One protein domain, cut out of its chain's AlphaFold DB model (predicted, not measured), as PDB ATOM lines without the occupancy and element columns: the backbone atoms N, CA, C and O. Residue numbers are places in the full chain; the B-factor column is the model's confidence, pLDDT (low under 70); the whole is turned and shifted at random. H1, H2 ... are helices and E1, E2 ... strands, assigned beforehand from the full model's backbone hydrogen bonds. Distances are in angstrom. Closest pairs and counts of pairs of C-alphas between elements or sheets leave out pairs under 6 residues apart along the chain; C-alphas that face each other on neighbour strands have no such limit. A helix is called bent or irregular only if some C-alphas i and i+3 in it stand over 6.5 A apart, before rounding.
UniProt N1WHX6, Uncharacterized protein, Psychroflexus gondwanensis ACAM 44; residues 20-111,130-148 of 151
ATOM      1  N   GLN A  20     216.071 278.282 183.041       55.66
ATOM      2  CA  GLN A  20     217.493 278.425 182.713       55.66
ATOM      3  C   GLN A  20     218.232 279.261 183.774       55.66
ATOM      4  O   GLN A  20     219.410 279.015 184.056       55.66
ATOM      5  N   GLU A  21     217.530 280.196 184.420       72.81
ATOM      6  CA  GLU A  21     218.060 280.972 185.540       72.81
ATOM      7  C   GLU A  21     218.340 280.102 186.772       72.81
ATOM      8  O   GLU A  21     219.422 280.227 187.338       72.81
ATOM      9  N   PHE A  22     217.462 279.165 187.160       82.19
ATOM     10  CA  PHE A  22     217.686 278.362 188.377       82.19
ATOM     11  C   PHE A  22     218.986 277.547 188.318       82.19
ATOM     12  O   PHE A  22     219.723 277.488 189.294       82.19
ATOM     13  N   SER A  23     219.327 276.961 187.167       77.31
ATOM     14  CA  SER A  23     220.572 276.182 187.026       77.31
ATOM     15  C   SER A  23     221.850 277.027 187.137       77.31
ATOM     16  O   SER A  23     222.921 276.480 187.399       77.31
ATOM     17  N   SER A  24     221.758 278.341 186.908       81.94
ATOM     18  CA  SER A  24     222.905 279.260 186.916       81.94
ATOM     19  C   SER A  24     222.980 280.136 188.169       81.94
ATOM     20  O   SER A  24     224.084 280.432 188.619       81.94
ATOM     21  N   LYS A  25     221.830 280.516 188.735       86.25
ATOM     22  CA  LYS A  25     221.675 281.356 189.932       86.25
ATOM     23  C   LYS A  25     220.602 280.793 190.881       86.25
ATOM     24  O   LYS A  25     219.562 281.428 191.100       86.25
ATOM     25  N   PRO A  26     220.782 279.568 191.406       85.94
ATOM     26  CA  PRO A  26     219.742 278.889 192.176       85.94
ATOM     27  C   PRO A  26     219.393 279.621 193.478       85.94
ATOM     28  O   PRO A  26     218.227 279.626 193.876       85.94
ATOM     29  N   PHE A  27     220.361 280.280 194.130       83.75
ATOM     30  CA  PHE A  27     220.084 281.007 195.370       83.75
ATOM     31  C   PHE A  27     219.203 282.232 195.119       83.75
ATOM     32  O   PHE A  27     218.213 282.443 195.816       83.75
ATOM     33  N   THR A  28     219.533 283.015 194.093       84.75
ATOM     34  CA  THR A  28     218.806 284.222 193.688       84.75
ATOM     35  C   THR A  28     217.381 283.873 193.293       84.75
ATOM     36  O   THR A  28     216.440 284.565 193.681       84.75
ATOM     37  N   VAL A  29     217.194 282.787 192.540       90.25
ATOM     38  CA  VAL A  29     215.855 282.343 192.144       90.25
ATOM     39  C   VAL A  29     215.041 281.903 193.364       90.25
ATOM     40  O   VAL A  29     213.914 282.372 193.529       90.25
ATOM     41  N   ALA A  30     215.615 281.097 194.264       89.44
ATOM     42  CA  ALA A  30     214.953 280.697 195.508       89.44
ATOM     43  C   ALA A  30     214.596 281.905 196.396       89.44
ATOM     44  O   ALA A  30     213.479 281.995 196.911       89.44
ATOM     45  N   GLN A  31     215.501 282.878 196.521       84.00
ATOM     46  CA  GLN A  31     215.253 284.122 197.246       84.00
ATOM     47  C   GLN A  31     214.107 284.917 196.609       84.00
ATOM     48  O   GLN A  31     213.202 285.356 197.315       84.00
ATOM     49  N   ASN A  32     214.097 285.054 195.283       88.31
ATOM     50  CA  ASN A  32     213.032 285.745 194.559       88.31
ATOM     51  C   ASN A  32     211.668 285.079 194.765       88.31
ATOM     52  O   ASN A  32     210.662 285.779 194.888       88.31
ATOM     53  N   TRP A  33     211.614 283.745 194.803       91.94
ATOM     54  CA  TRP A  33     210.380 283.020 195.105       91.94
ATOM     55  C   TRP A  33     209.840 283.385 196.488       91.94
ATOM     56  O   TRP A  33     208.650 283.678 196.630       91.94
ATOM     57  N   MET A  34     210.725 283.419 197.486       86.81
ATOM     58  CA  MET A  34     210.387 283.760 198.867       86.81
ATOM     59  C   MET A  34     209.959 285.225 199.011       86.81
ATOM     60  O   MET A  34     208.900 285.500 199.574       86.81
ATOM     61  N   GLU A  35     210.726 286.168 198.460       85.44
ATOM     62  CA  GLU A  35     210.433 287.608 198.525       85.44
ATOM     63  C   GLU A  35     209.114 287.960 197.831       85.44
ATOM     64  O   GLU A  35     208.337 288.766 198.344       85.44
ATOM     65  N   LYS A  36     208.818 287.310 196.701       87.62
ATOM     66  CA  LYS A  36     207.544 287.476 195.985       87.62
ATOM     67  C   LYS A  36     206.396 286.679 196.599       87.62
ATOM     68  O   LYS A  36     205.270 286.816 196.129       87.62
ATOM     69  N   SER A  37     206.662 285.866 197.626       87.62
ATOM     70  CA  SER A  37     205.675 284.994 198.275       87.62
ATOM     71  C   SER A  37     204.872 284.173 197.259       87.62
ATOM     72  O   SER A  37     203.642 284.177 197.282       87.62
ATOM     73  N   LEU A  38     205.569 283.506 196.331       93.31
ATOM     74  CA  LEU A  38     204.915 282.769 195.249       93.31
ATOM     75  C   LEU A  38     203.998 281.659 195.777       93.31
ATOM     76  O   LEU A  38     204.361 280.894 196.674       93.31
ATOM     77  N   SER A  39     202.817 281.542 195.167       94.62
ATOM     78  CA  SER A  39     201.873 280.464 195.469       94.62
ATOM     79  C   SER A  39     202.409 279.106 195.001       94.62
ATOM     80  O   SER A  39     203.284 279.040 194.137       94.62
ATOM     81  N   GLN A  40     201.844 278.003 195.502       94.94
ATOM     82  CA  GLN A  40     202.195 276.659 195.017       94.94
ATOM     83  C   GLN A  40     201.973 276.500 193.506       94.94
ATOM     84  O   GLN A  40     202.777 275.880 192.813       94.94
ATOM     85  N   SER A  41     200.904 277.100 192.974       94.44
ATOM     86  CA  SER A  41     200.630 277.123 191.532       94.44
ATOM     87  C   SER A  41     201.732 277.845 190.752       94.44
ATOM     88  O   SER A  41     202.097 277.410 189.662       94.44
ATOM     89  N   ASP A  42     202.265 278.940 191.293       94.56
ATOM     90  CA  ASP A  42     203.316 279.709 190.623       94.56
ATOM     91  C   ASP A  42     204.675 279.017 190.734       94.56
ATOM     92  O   ASP A  42     205.411 278.982 189.751       94.56
ATOM     93  N   ILE A  43     204.973 278.377 191.871       95.00
ATOM     94  CA  ILE A  43     206.172 277.541 192.025       95.00
ATOM     95  C   ILE A  43     206.179 276.400 191.014       95.00
ATOM     96  O   ILE A  43     207.176 276.225 190.322       95.00
ATOM     97  N   LYS A  44     205.058 275.689 190.837       94.31
ATOM     98  CA  LYS A  44     204.943 274.616 189.833       94.31
ATOM     99  C   LYS A  44     205.241 275.075 188.398       94.31
ATOM    100  O   LYS A  44     205.608 274.252 187.571       94.31
ATOM    101  N   LYS A  45     205.091 276.370 188.095       91.44
ATOM    102  CA  LYS A  45     205.434 276.962 186.787       91.44
ATOM    103  C   LYS A  45     206.859 277.515 186.731       91.44
ATOM    104  O   LYS A  45     207.390 277.685 185.639       91.44
ATOM    105  N   ALA A  46     207.428 277.874 187.880       91.31
ATOM    106  CA  ALA A  46     208.739 278.505 187.989       91.31
ATOM    107  C   ALA A  46     209.880 277.492 188.154       91.31
ATOM    108  O   ALA A  46     211.018 277.801 187.800       91.31
ATOM    109  N   VAL A  47     209.588 276.308 188.699       92.38
ATOM    110  CA  VAL A  47     210.545 275.202 188.798       92.38
ATOM    111  C   VAL A  47     210.971 274.759 187.389       92.38
ATOM    112  O   VAL A  47     210.123 274.696 186.495       92.38
ATOM    113  N   PRO A  48     212.269 274.472 187.162       91.62
ATOM    114  CA  PRO A  48     212.744 274.007 185.863       91.62
ATOM    115  C   PRO A  48     212.011 272.753 185.371       91.62
ATOM    116  O   PRO A  48     211.716 271.849 186.147       91.62
ATOM    117  N   SER A  49     211.727 272.695 184.069       90.00
ATOM    118  CA  SER A  49     210.879 271.657 183.463       90.00
ATOM    119  C   SER A  49     211.469 270.245 183.487       90.00
ATOM    120  O   SER A  49     210.761 269.282 183.217       90.00
ATOM    121  N   ASP A  50     212.761 270.123 183.772       90.81
ATOM    122  CA  ASP A  50     213.474 268.863 183.946       90.81
ATOM    123  C   ASP A  50     213.385 268.308 185.378       90.81
ATOM    124  O   ASP A  50     213.955 267.251 185.649       90.81
ATOM    125  N   TYR A  51     212.680 268.998 186.281       93.06
ATOM    126  CA  TYR A  51     212.274 268.486 187.584       93.06
ATOM    127  C   TYR A  51     210.807 268.044 187.557       93.06
ATOM    128  O   TYR A  51     209.913 268.783 187.143       93.06
ATOM    129  N   GLU A  52     210.548 266.847 188.068       95.06
ATOM    130  CA  GLU A  52     209.220 266.259 188.198       95.06
ATOM    131  C   GLU A  52     208.659 266.517 189.598       95.06
ATOM    132  O   GLU A  52     209.371 266.401 190.592       95.06
ATOM    133  N   LEU A  53     207.374 266.856 189.699       96.19
ATOM    134  CA  LEU A  53     206.691 266.975 190.988       96.19
ATOM    135  C   LEU A  53     206.417 265.573 191.550       96.19
ATOM    136  O   LEU A  53     205.602 264.841 190.994       96.19
ATOM    137  N   VAL A  54     207.060 265.224 192.666       92.88
ATOM    138  CA  VAL A  54     206.939 263.892 193.290       92.88
ATOM    139  C   VAL A  54     206.066 263.887 194.546       92.88
ATOM    140  O   VAL A  54     205.562 262.837 194.936       92.88
ATOM    141  N   SER A  55     205.861 265.045 195.183       91.69
ATOM    142  CA  SER A  55     204.979 265.184 196.348       91.69
ATOM    143  C   SER A  55     204.393 266.592 196.443       91.69
ATOM    144  O   SER A  55     205.104 267.580 196.256       91.69
ATOM    145  N   GLU A  56     203.111 266.681 196.796       94.94
ATOM    146  CA  GLU A  56     202.381 267.933 197.027       94.94
ATOM    147  C   GLU A  56     201.451 267.777 198.234       94.94
ATOM    148  O   GLU A  56     200.641 266.852 198.297       94.94
ATOM    149  N   ASP A  57     201.553 268.711 199.176       92.69
ATOM    150  CA  ASP A  57     200.581 268.919 200.243       92.69
ATOM    151  C   ASP A  57     200.439 270.420 200.559       92.69
ATOM    152  O   ASP A  57     201.083 271.275 199.952       92.69
ATOM    153  N   THR A  58     199.583 270.778 201.518       89.44
ATOM    154  CA  THR A  58     199.298 272.186 201.860       89.44
ATOM    155  C   THR A  58     200.491 272.956 202.432       89.44
ATOM    156  O   THR A  58     200.483 274.187 202.436       89.44
ATOM    157  N   LYS A  59     201.510 272.255 202.923       89.75
ATOM    158  CA  LYS A  59     202.715 272.800 203.546       89.75
ATOM    159  C   LYS A  59     203.960 272.588 202.694       89.75
ATOM    160  O   LYS A  59     205.001 273.137 203.043       89.75
ATOM    161  N   MET A  60     203.900 271.817 201.611       92.44
ATOM    162  CA  MET A  60     205.111 271.394 200.921       92.44
ATOM    163  C   MET A  60     204.895 271.030 199.453       92.44
ATOM    164  O   MET A  60     203.931 270.366 199.080       92.44
ATOM    165  N   LEU A  61     205.874 271.403 198.631       95.62
ATOM    166  CA  LEU A  61     206.099 270.849 197.299       95.62
ATOM    167  C   LEU A  61     207.482 270.198 197.256       95.62
ATOM    168  O   LEU A  61     208.447 270.801 197.732       95.62
ATOM    169  N   ILE A  62     207.586 269.005 196.673       93.12
ATOM    170  CA  ILE A  62     208.859 268.323 196.414       93.12
ATOM    171  C   ILE A  62     208.959 268.024 194.925       93.12
ATOM    172  O   ILE A  62     208.113 267.325 194.366       93.12
ATOM    173  N   PHE A  63     210.029 268.519 194.318       95.06
ATOM    174  CA  PHE A  63     210.388 268.242 192.941       95.06
ATOM    175  C   PHE A  63     211.701 267.473 192.886       95.06
ATOM    176  O   PHE A  63     212.618 267.795 193.640       95.06
ATOM    177  N   GLU A  64     211.814 266.507 191.980       91.19
ATOM    178  CA  GLU A  64     213.012 265.692 191.793       91.19
ATOM    179  C   GLU A  64     213.444 265.636 190.327       91.19
ATOM    180  O   GLU A  64     212.630 265.585 189.412       91.19
ATOM    181  N   LYS A  65     214.754 265.597 190.105       89.94
ATOM    182  CA  LYS A  65     215.384 265.337 188.815       89.94
ATOM    183  C   LYS A  65     216.430 264.251 188.986       89.94
ATOM    184  O   LYS A  65     217.293 264.344 189.857       89.94
ATOM    185  N   THR A  66     216.431 263.268 188.090       85.69
ATOM    186  CA  THR A  66     217.493 262.258 188.033       85.69
ATOM    187  C   THR A  66     218.473 262.566 186.906       85.69
ATOM    188  O   THR A  66     218.082 262.710 185.750       85.69
ATOM    189  N   LEU A  67     219.768 262.644 187.219       84.06
ATOM    190  CA  LEU A  67     220.836 262.806 186.229       84.06
ATOM    191  C   LEU A  67     222.018 261.900 186.585       84.06
ATOM    192  O   LEU A  67     222.614 262.038 187.652       84.06
ATOM    193  N   SER A  68     222.367 260.983 185.679       83.44
ATOM    194  CA  SER A  68     223.489 260.043 185.840       83.44
ATOM    195  C   SER A  68     223.456 259.279 187.174       83.44
ATOM    196  O   SER A  68     224.434 259.283 187.920       83.44
ATOM    197  N   SER A  69     222.310 258.663 187.491       76.38
ATOM    198  CA  SER A  69     222.059 257.907 188.736       76.38
ATOM    199  C   SER A  69     222.110 258.731 190.031       76.38
ATOM    200  O   SER A  69     222.168 258.165 191.121       76.38
ATOM    201  N   ARG A  70     222.076 260.064 189.934       75.69
ATOM    202  CA  ARG A  70     221.988 260.979 191.079       75.69
ATOM    203  C   ARG A  70     220.621 261.655 191.090       75.69
ATOM    204  O   ARG A  70     220.151 262.080 190.036       75.69
ATOM    205  N   ILE A  71     220.021 261.765 192.272       80.75
ATOM    206  CA  ILE A  71     218.749 262.464 192.496       80.75
ATOM    207  C   ILE A  71     219.056 263.867 193.009       80.75
ATOM    208  O   ILE A  71     219.782 264.010 193.999       80.75
ATOM    209  N   TYR A  72     218.484 264.864 192.344       85.94
ATOM    210  CA  TYR A  72     218.480 266.256 192.760       85.94
ATOM    211  C   TYR A  72     217.065 266.662 193.139       85.94
ATOM    212  O   TYR A  72     216.147 266.432 192.363       85.94
ATOM    213  N   ASP A  73     216.886 267.275 194.300       87.88
ATOM    214  CA  ASP A  73     215.604 267.776 194.773       87.88
ATOM    215  C   ASP A  73     215.542 269.308 194.895       87.88
ATOM    216  O   ASP A  73     216.552 269.986 195.102       87.88
ATOM    217  N   ILE A  74     214.320 269.833 194.770       92.69
ATOM    218  CA  ILE A  74     213.901 271.170 195.200       92.69
ATOM    219  C   ILE A  74     212.664 270.980 196.078       92.69
ATOM    220  O   ILE A  74     211.642 270.461 195.633       92.69
ATOM    221  N   LYS A  75     212.741 271.418 197.329       92.44
ATOM    222  CA  LYS A  75     211.650 271.403 198.300       92.44
ATOM    223  C   LYS A  75     211.268 272.830 198.632       92.44
ATOM    224  O   LYS A  75     212.123 273.634 198.999       92.44
ATOM    225  N   VAL A  76     209.983 273.130 198.536       93.06
ATOM    226  CA  VAL A  76     209.433 274.435 198.905       93.06
ATOM    227  C   VAL A  76     208.445 274.219 200.032       93.06
ATOM    228  O   VAL A  76     207.430 273.551 199.847       93.06
ATOM    229  N   LEU A  77     208.764 274.761 201.204       90.81
ATOM    230  CA  LEU A  77     207.946 274.646 202.400       90.81
ATOM    231  C   LEU A  77     207.119 275.916 202.582       90.81
ATOM    232  O   LEU A  77     207.593 277.029 202.340       90.81
ATOM    233  N   TYR A  78     205.892 275.736 203.049       89.31
ATOM    234  CA  TYR A  78     204.905 276.778 203.257       89.31
ATOM    235  C   TYR A  78     204.471 276.833 204.718       89.31
ATOM    236  O   TYR A  78     204.231 275.809 205.356       89.31
ATOM    237  N   ASP A  79     204.307 278.050 205.221       85.62
ATOM    238  CA  ASP A  79     203.608 278.334 206.466       85.62
ATOM    239  C   ASP A  79     202.588 279.450 206.229       85.62
ATOM    240  O   ASP A  79     202.904 280.493 205.654       85.62
ATOM    241  N   ASN A  80     201.335 279.209 206.623       85.31
ATOM    242  CA  ASN A  80     200.222 280.145 206.433       85.31
ATOM    243  C   ASN A  80     200.116 280.712 204.996       85.31
ATOM    244  O   ASN A  80     199.871 281.902 204.793       85.31
ATOM    245  N   GLY A  81     200.339 279.859 203.990       83.56
ATOM    246  CA  GLY A  81     200.269 280.222 202.570       83.56
ATOM    247  C   GLY A  81     201.468 281.015 202.034       83.56
ATOM    248  O   GLY A  81     201.463 281.388 200.863       83.56
ATOM    249  N   LYS A  82     202.502 281.259 202.848       87.81
ATOM    250  CA  LYS A  82     203.755 281.915 202.442       87.81
ATOM    251  C   LYS A  82     204.902 280.921 202.445       87.81
ATOM    252  O   LYS A  82     204.911 280.001 203.255       87.81
ATOM    253  N   ILE A  83     205.889 281.122 201.576       89.19
ATOM    254  CA  ILE A  83     207.085 280.278 201.564       89.19
ATOM    255  C   ILE A  83     207.878 280.532 202.848       89.19
ATOM    256  O   ILE A  83     208.346 281.645 203.092       89.19
ATOM    257  N   SER A  84     208.023 279.492 203.662       85.38
ATOM    258  CA  SER A  84     208.825 279.514 204.883       85.38
ATOM    259  C   SER A  84     210.269 279.118 204.601       85.38
ATOM    260  O   SER A  84     211.187 279.653 205.213       85.38
ATOM    261  N   SER A  85     210.506 278.210 203.654       84.81
ATOM    262  CA  SER A  85     211.865 277.849 203.256       84.81
ATOM    263  C   SER A  85     211.925 277.195 201.885       84.81
ATOM    264  O   SER A  85     210.949 276.618 201.401       84.81
ATOM    265  N   VAL A  86     213.104 277.283 201.272       87.81
ATOM    266  CA  VAL A  86     213.450 276.536 200.063       87.81
ATOM    267  C   VAL A  86     214.691 275.703 200.358       87.81
ATOM    268  O   VAL A  86     215.696 276.214 200.846       87.81
ATOM    269  N   ILE A  87     214.628 274.410 200.075       86.38
ATOM    270  CA  ILE A  87     215.743 273.476 200.227       86.38
ATOM    271  C   ILE A  87     216.019 272.905 198.850       86.38
ATOM    272  O   ILE A  87     215.091 272.431 198.209       86.38
ATOM    273  N   PHE A  88     217.253 272.925 198.374       87.25
ATOM    274  CA  PHE A  88     217.569 272.269 197.110       87.25
ATOM    275  C   PHE A  88     218.944 271.634 197.136       87.25
ATOM    276  O   PHE A  88     219.848 272.074 197.846       87.25
ATOM    277  N   SER A  89     219.109 270.596 196.337       83.75
ATOM    278  CA  SER A  89     220.396 269.940 196.155       83.75
ATOM    279  C   SER A  89     221.126 270.449 194.914       83.75
ATOM    280  O   SER A  89     220.530 270.859 193.921       83.75
ATOM    281  N   MET A  90     222.452 270.412 194.966       78.75
ATOM    282  CA  MET A  90     223.322 270.726 193.843       78.75
ATOM    283  C   MET A  90     224.534 269.809 193.813       78.75
ATOM    284  O   MET A  90     224.928 269.227 194.824       78.75
ATOM    285  N   HIS A  91     225.144 269.689 192.641       78.56
ATOM    286  CA  HIS A  91     226.373 268.925 192.489       78.56
ATOM    287  C   HIS A  91     227.573 269.704 193.052       78.56
ATOM    288  O   HIS A  91     227.629 270.932 192.965       78.56
ATOM    289  N   SER A  92     228.551 268.998 193.625       72.12
ATOM    290  CA  SER A  92     229.709 269.622 194.284       72.12
ATOM    291  C   SER A  92     230.611 270.445 193.366       72.12
ATOM    292  O   SER A  92     231.271 271.368 193.832       72.12
ATOM    293  N   ASP A  93     230.626 270.157 192.065       73.94
ATOM    294  CA  ASP A  93     231.375 270.952 191.079       73.94
ATOM    295  C   ASP A  93     230.811 272.375 190.894       73.94
ATOM    296  O   ASP A  93     231.524 273.258 190.423       73.94
ATOM    297  N   LYS A  94     229.551 272.621 191.287       72.69
ATOM    298  CA  LYS A  94     228.892 273.933 191.186       72.69
ATOM    299  C   LYS A  94     229.103 274.822 192.408       72.69
ATOM    300  O   LYS A  94     228.726 275.990 192.361       72.69
ATOM    301  N   VAL A  95     229.738 274.314 193.468       68.75
ATOM    302  CA  VAL A  95     229.905 275.041 194.739       68.75
ATOM    303  C   VAL A  95     230.649 276.360 194.554       68.75
ATOM    304  O   VAL A  95     230.238 277.357 195.128       68.75
ATOM    305  N   TRP A  96     231.699 276.416 193.731       64.38
ATOM    306  CA  TRP A  96     232.448 277.663 193.523       64.38
ATOM    307  C   TRP A  96     231.605 278.763 192.871       64.38
ATOM    308  O   TRP A  96     231.616 279.898 193.339       64.38
ATOM    309  N   ASN A  97     230.828 278.417 191.841       70.06
ATOM    310  CA  ASN A  97     229.919 279.361 191.186       70.06
ATOM    311  C   ASN A  97     228.833 279.836 192.155       70.06
ATOM    312  O   ASN A  97     228.500 281.017 192.191       70.06
ATOM    313  N   PHE A  98     228.323 278.914 192.969       73.00
ATOM    314  CA  PHE A  98     227.347 279.216 194.002       73.00
ATOM    315  C   PHE A  98     227.904 280.161 195.075       73.00
ATOM    316  O   PHE A  98     227.251 281.129 195.438       73.00
ATOM    317  N   MET A  99     229.129 279.936 195.555       68.06
ATOM    318  CA  MET A  99     229.763 280.843 196.517       68.06
ATOM    319  C   MET A  99     229.943 282.250 195.934       68.06
ATOM    320  O   MET A  99     229.683 283.223 196.633       68.06
ATOM    321  N   GLY A 100     230.289 282.364 194.646       67.81
ATOM    322  CA  GLY A 100     230.329 283.654 193.951       67.81
ATOM    323  C   GLY A 100     228.977 284.375 193.953       67.81
ATOM    324  O   GLY A 100     228.919 285.573 194.215       67.81
ATOM    325  N   GLU A 101     227.879 283.645 193.745       73.25
ATOM    326  CA  GLU A 101     226.519 284.189 193.841       73.25
ATOM    327  C   GLU A 101     226.199 284.709 195.257       73.25
ATOM    328  O   GLU A 101     225.654 285.804 195.415       73.25
ATOM    329  N   ILE A 102     226.565 283.960 196.299       71.38
ATOM    330  CA  ILE A 102     226.372 284.368 197.701       71.38
ATOM    331  C   ILE A 102     227.176 285.632 198.034       71.38
ATOM    332  O   ILE A 102     226.650 286.550 198.680       71.38
ATOM    333  N   ASP A 103     228.423 285.698 197.566       65.81
ATOM    334  CA  ASP A 103     229.317 286.836 197.772       65.81
ATOM    335  C   ASP A 103     228.787 288.103 197.070       65.81
ATOM    336  O   ASP A 103     228.757 289.177 197.681       65.81
ATOM    337  N   GLU A 104     228.282 287.984 195.831       70.88
ATOM    338  CA  GLU A 104     227.621 289.079 195.093       70.88
ATOM    339  C   GLU A 104     226.436 289.661 195.876       70.88
ATOM    340  O   GLU A 104     226.255 290.881 195.959       70.88
ATOM    341  N   LEU A 105     225.639 288.788 196.493       65.06
ATOM    342  CA  LEU A 105     224.459 289.168 197.266       65.06
ATOM    343  C   LEU A 105     224.797 289.692 198.675       65.06
ATOM    344  O   LEU A 105     223.895 290.116 199.409       65.06
ATOM    345  N   LYS A 106     226.087 289.715 199.049       65.12
ATOM    346  CA  LYS A 106     226.612 290.159 200.352       65.12
ATOM    347  C   LYS A 106     225.994 289.419 201.539       65.12
ATOM    348  O   LYS A 106     225.829 289.992 202.623       65.12
ATOM    349  N   TYR A 107     225.627 288.157 201.348       58.31
ATOM    350  CA  TYR A 107     225.180 287.318 202.452       58.31
ATOM    351  C   TYR A 107     226.373 286.978 203.343       58.31
ATOM    352  O   TYR A 107     227.461 286.667 202.867       58.31
ATOM    353  N   LYS A 108     226.194 287.049 204.666       51.56
ATOM    354  CA  LYS A 108     227.226 286.577 205.593       51.56
ATOM    355  C   LYS A 108     227.182 285.051 205.614       51.56
ATOM    356  O   LYS A 108     226.193 284.491 206.083       51.56
ATOM    357  N   ASN A 109     228.255 284.403 205.158       49.03
ATOM    358  CA  ASN A 109     228.494 282.985 205.426       49.03
ATOM    359  C   ASN A 109     228.384 282.767 206.943       49.03
ATOM    360  O   ASN A 109     229.131 283.378 207.709       49.03
ATOM    361  N   MET A 110     227.416 281.966 207.394       45.72
ATOM    362  CA  MET A 110     227.383 281.552 208.794       45.72
ATOM    363  C   MET A 110     228.283 280.339 208.965       45.72
ATOM    364  O   MET A 110     228.219 279.394 208.185       45.72
ATOM    365  N   ASP A 111     229.102 280.385 210.010       38.31
ATOM    366  CA  ASP A 111     229.893 279.247 210.441       38.31
ATOM    367  C   ASP A 111     228.960 278.093 210.846       38.31
ATOM    368  O   ASP A 111     227.945 278.273 211.531       38.31
ATOM    369  N   PRO A 130     212.373 283.272 207.139       69.56
ATOM    370  CA  PRO A 130     212.507 282.401 205.982       69.56
ATOM    371  C   PRO A 130     213.970 282.161 205.589       69.56
ATOM    372  O   PRO A 130     214.787 283.081 205.641       69.56
ATOM    373  N   PHE A 131     214.315 280.940 205.180       70.31
ATOM    374  CA  PHE A 131     215.704 280.563 204.883       70.31
ATOM    375  C   PHE A 131     215.845 279.668 203.644       70.31
ATOM    376  O   PHE A 131     214.869 279.089 203.165       70.31
ATOM    377  N   ILE A 132     217.083 279.538 203.153       73.12
ATOM    378  CA  ILE A 132     217.444 278.672 202.027       73.12
ATOM    379  C   ILE A 132     218.464 277.623 202.507       73.12
ATOM    380  O   ILE A 132     219.433 277.940 203.189       73.12
ATOM    381  N   ILE A 133     218.275 276.348 202.183       72.75
ATOM    382  CA  ILE A 133     219.275 275.303 202.465       72.75
ATOM    383  C   ILE A 133     219.763 274.718 201.151       72.75
ATOM    384  O   ILE A 133     218.958 274.417 200.273       72.75
ATOM    385  N   VAL A 134     221.078 274.508 201.049       71.62
ATOM    386  CA  VAL A 134     221.693 273.898 199.872       71.62
ATOM    387  C   VAL A 134     222.371 272.582 200.243       71.62
ATOM    388  O   VAL A 134     223.248 272.503 201.101       71.62
ATOM    389  N   TRP A 135     221.964 271.493 199.607       71.06
ATOM    390  CA  TRP A 135     222.586 270.187 199.802       71.06
ATOM    391  C   TRP A 135     223.604 269.922 198.710       71.06
ATOM    392  O   TRP A 135     223.262 269.733 197.548       71.06
ATOM    393  N   VAL A 136     224.878 269.879 199.086       68.19
ATOM    394  CA  VAL A 136     225.942 269.541 198.152       68.19
ATOM    395  C   VAL A 136     226.037 268.023 198.046       68.19
ATOM    396  O   VAL A 136     226.286 267.311 199.021       68.19
ATOM    397  N   THR A 137     225.844 267.520 196.836       63.66
ATOM    398  CA  THR A 137     225.853 266.091 196.531       63.66
ATOM    399  C   THR A 137     227.165 265.750 195.831       63.66
ATOM    400  O   THR A 137     227.473 266.335 194.792       63.66
ATOM    401  N   ASN A 138     227.942 264.821 196.397       60.12
ATOM    402  CA  ASN A 138     229.113 264.217 195.751       60.12
ATOM    403  C   ASN A 138     228.997 262.682 195.818       60.12
ATOM    404  O   ASN A 138     228.252 262.186 196.656       60.12
ATOM    405  N   ASP A 139     229.690 261.949 194.946       50.88
ATOM    406  CA  ASP A 139     229.701 260.484 194.717       50.88
ATOM    407  C   ASP A 139     229.263 259.563 195.892       50.88
ATOM    408  O   ASP A 139     230.062 258.836 196.476       50.88
ATOM    409  N   ASN A 140     227.960 259.531 196.205       44.25
ATOM    410  CA  ASN A 140     227.303 258.776 197.292       44.25
ATOM    411  C   ASN A 140     227.402 259.351 198.725       44.25
ATOM    412  O   ASN A 140     227.042 258.666 199.683       44.25
ATOM    413  N   LYS A 141     227.827 260.608 198.915       43.38
ATOM    414  CA  LYS A 141     227.766 261.327 200.204       43.38
ATOM    415  C   LYS A 141     227.059 262.677 200.038       43.38
ATOM    416  O   LYS A 141     227.502 263.536 199.280       43.38
ATOM    417  N   ARG A 142     225.960 262.871 200.777       43.53
ATOM    418  CA  ARG A 142     225.273 264.167 200.909       43.53
ATOM    419  C   ARG A 142     225.987 264.983 201.990       43.53
ATOM    420  O   ARG A 142     225.938 264.610 203.160       43.53
ATOM    421  N   THR A 143     226.642 266.077 201.615       47.16
ATOM    422  CA  THR A 143     227.154 267.069 202.569       47.16
ATOM    423  C   THR A 143     226.197 268.256 202.543       47.16
ATOM    424  O   THR A 143     226.066 268.934 201.528       47.16
ATOM    425  N   ALA A 144     225.478 268.496 203.637       46.78
ATOM    426  CA  ALA A 144     224.556 269.624 203.728       46.78
ATOM    427  C   ALA A 144     225.314 270.921 204.062       46.78
ATOM    428  O   ALA A 144     226.063 270.948 205.038       46.78
ATOM    429  N   THR A 145     225.072 271.992 203.300       49.72
ATOM    430  CA  THR A 145     225.570 273.349 203.581       49.72
ATOM    431  C   THR A 145     224.383 274.322 203.589       49.72
ATOM    432  O   THR A 145     223.831 274.678 202.552       49.72
ATOM    433  N   GLY A 146     223.922 274.741 204.769       47.25
ATOM    434  CA  GLY A 146     222.765 275.639 204.897       47.25
ATOM    435  C   GLY A 146     223.132 277.123 204.767       47.25
ATOM    436  O   GLY A 146     224.135 277.548 205.333       47.25
ATOM    437  N   PHE A 147     222.292 277.929 204.103       49.16
ATOM    438  CA  PHE A 147     222.487 279.379 203.941       49.16
ATOM    439  C   PHE A 147     221.274 280.163 204.472       49.16
ATOM    440  O   PHE A 147     220.274 280.381 203.794       49.16
ATOM    441  N   VAL A 148     221.345 280.631 205.718       47.88
ATOM    442  CA  VAL A 148     220.211 281.342 206.334       47.88
ATOM    443  C   VAL A 148     220.183 282.807 205.900       47.88
ATOM    444  O   VAL A 148     221.106 283.565 206.196       47.88
TER     445      VAL A 148
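This is residues 20 to 111 and 130 to 148 of the 151 residues of an uncharacterized protein of Psychroflexus gondwanensis ACAM 44 (UniProt N1WHX6). Picture a twisted wall of six strands, with helices H2 and H4 packed over one face and no named helix over the other. H3 grazes the sheet, and the short H1 makes a corner with H2, off the sheet. The printed part has 111 residues, with four named helices and six named strands in the order H1 H2 H3 E1 E2 E3 E4 H4 E5 E6 along the chain; the class is mixed, helices and strands. The mixed sheet runs E1 E2 E3 E4 E5 E6, with E4 and E5 parallel and the other neighbours antiparallel. The whole is compact, with a radius of gyration of the C-alphas of 13.5 A, spanning 34 by 33 by 24 A.

Begin with the sheet: find C-alpha 52 at (209.220, 266.259, 188.198), where E1, residues 52 to 57, begins. E2 is residues 60 to 67, 23.2 A long; E3 is residues 70 to 79, 29.6 A; E4 is residues 82 to 91, 27.9 A. E5 is residues 131 to 138, 23.0 A, and E6, residues 141 to 147, ends at C-alpha 147 (222.487, 279.379, 203.941). For the helices, look at H1, residues 20 to 24, from C-alpha 20 at (217.493, 278.425, 182.713); H2, residues 26 to 35; H3, residues 40 to 46; and H4, residues 92 to 104, 19.6 A long and irregular, with C-alphas 93 and 96 7.2 A apart.

E1 to E4 form a meander, each strand the antiparallel neighbour of the one before; look for N 54 and O 62 at 2.9 A, N 63 and O 74 at 2.8 A, and N 75 and O 87 at 2.7 A. Parallel E4 and E5 have N 135 and O 88 at 2.8 A; the hairpin E5 and E6 has N 143 and O 136 at 2.9 A. H2 and H4 lie on the same face, in two layers, helices over a sheet. H2 has a height over the sheet of 8.7 A and runs along E4, at 3 degrees on the local plane; its closest C-alphas to E4 are Met 34 and Ile 83, 5.5 A. H4 touches H2 with residues 98 to 102 alone, the closest C-alphas being Phe 27 and Glu 101, 7.3 A, at a steep tilt of 50 degrees, the same way. H3 only grazes the sheet with residues 40 to 44. H1 and H2 touch only at the corner, the closest C-alphas being Phe 22 and Val 29, 5.8 A. In H2 every O i to N i+4 pair is within hydrogen-bond range; H3 has 2 of 3, H4 7 of 9, and H1 0 of 1, with 1 of 2 O i to N i+3 pairs.

The C-alphas farthest apart are those of Asn 80 and Asp 139, 37.3 A. Residues 112 to 129 are not printed; C-alphas 111 and 130 are 18.2 A apart across the cut. The links printed whole are tight. Mean pLDDT of the printed part is 78.4; residues 105 to 111 and 136 to 148 are among those under 70.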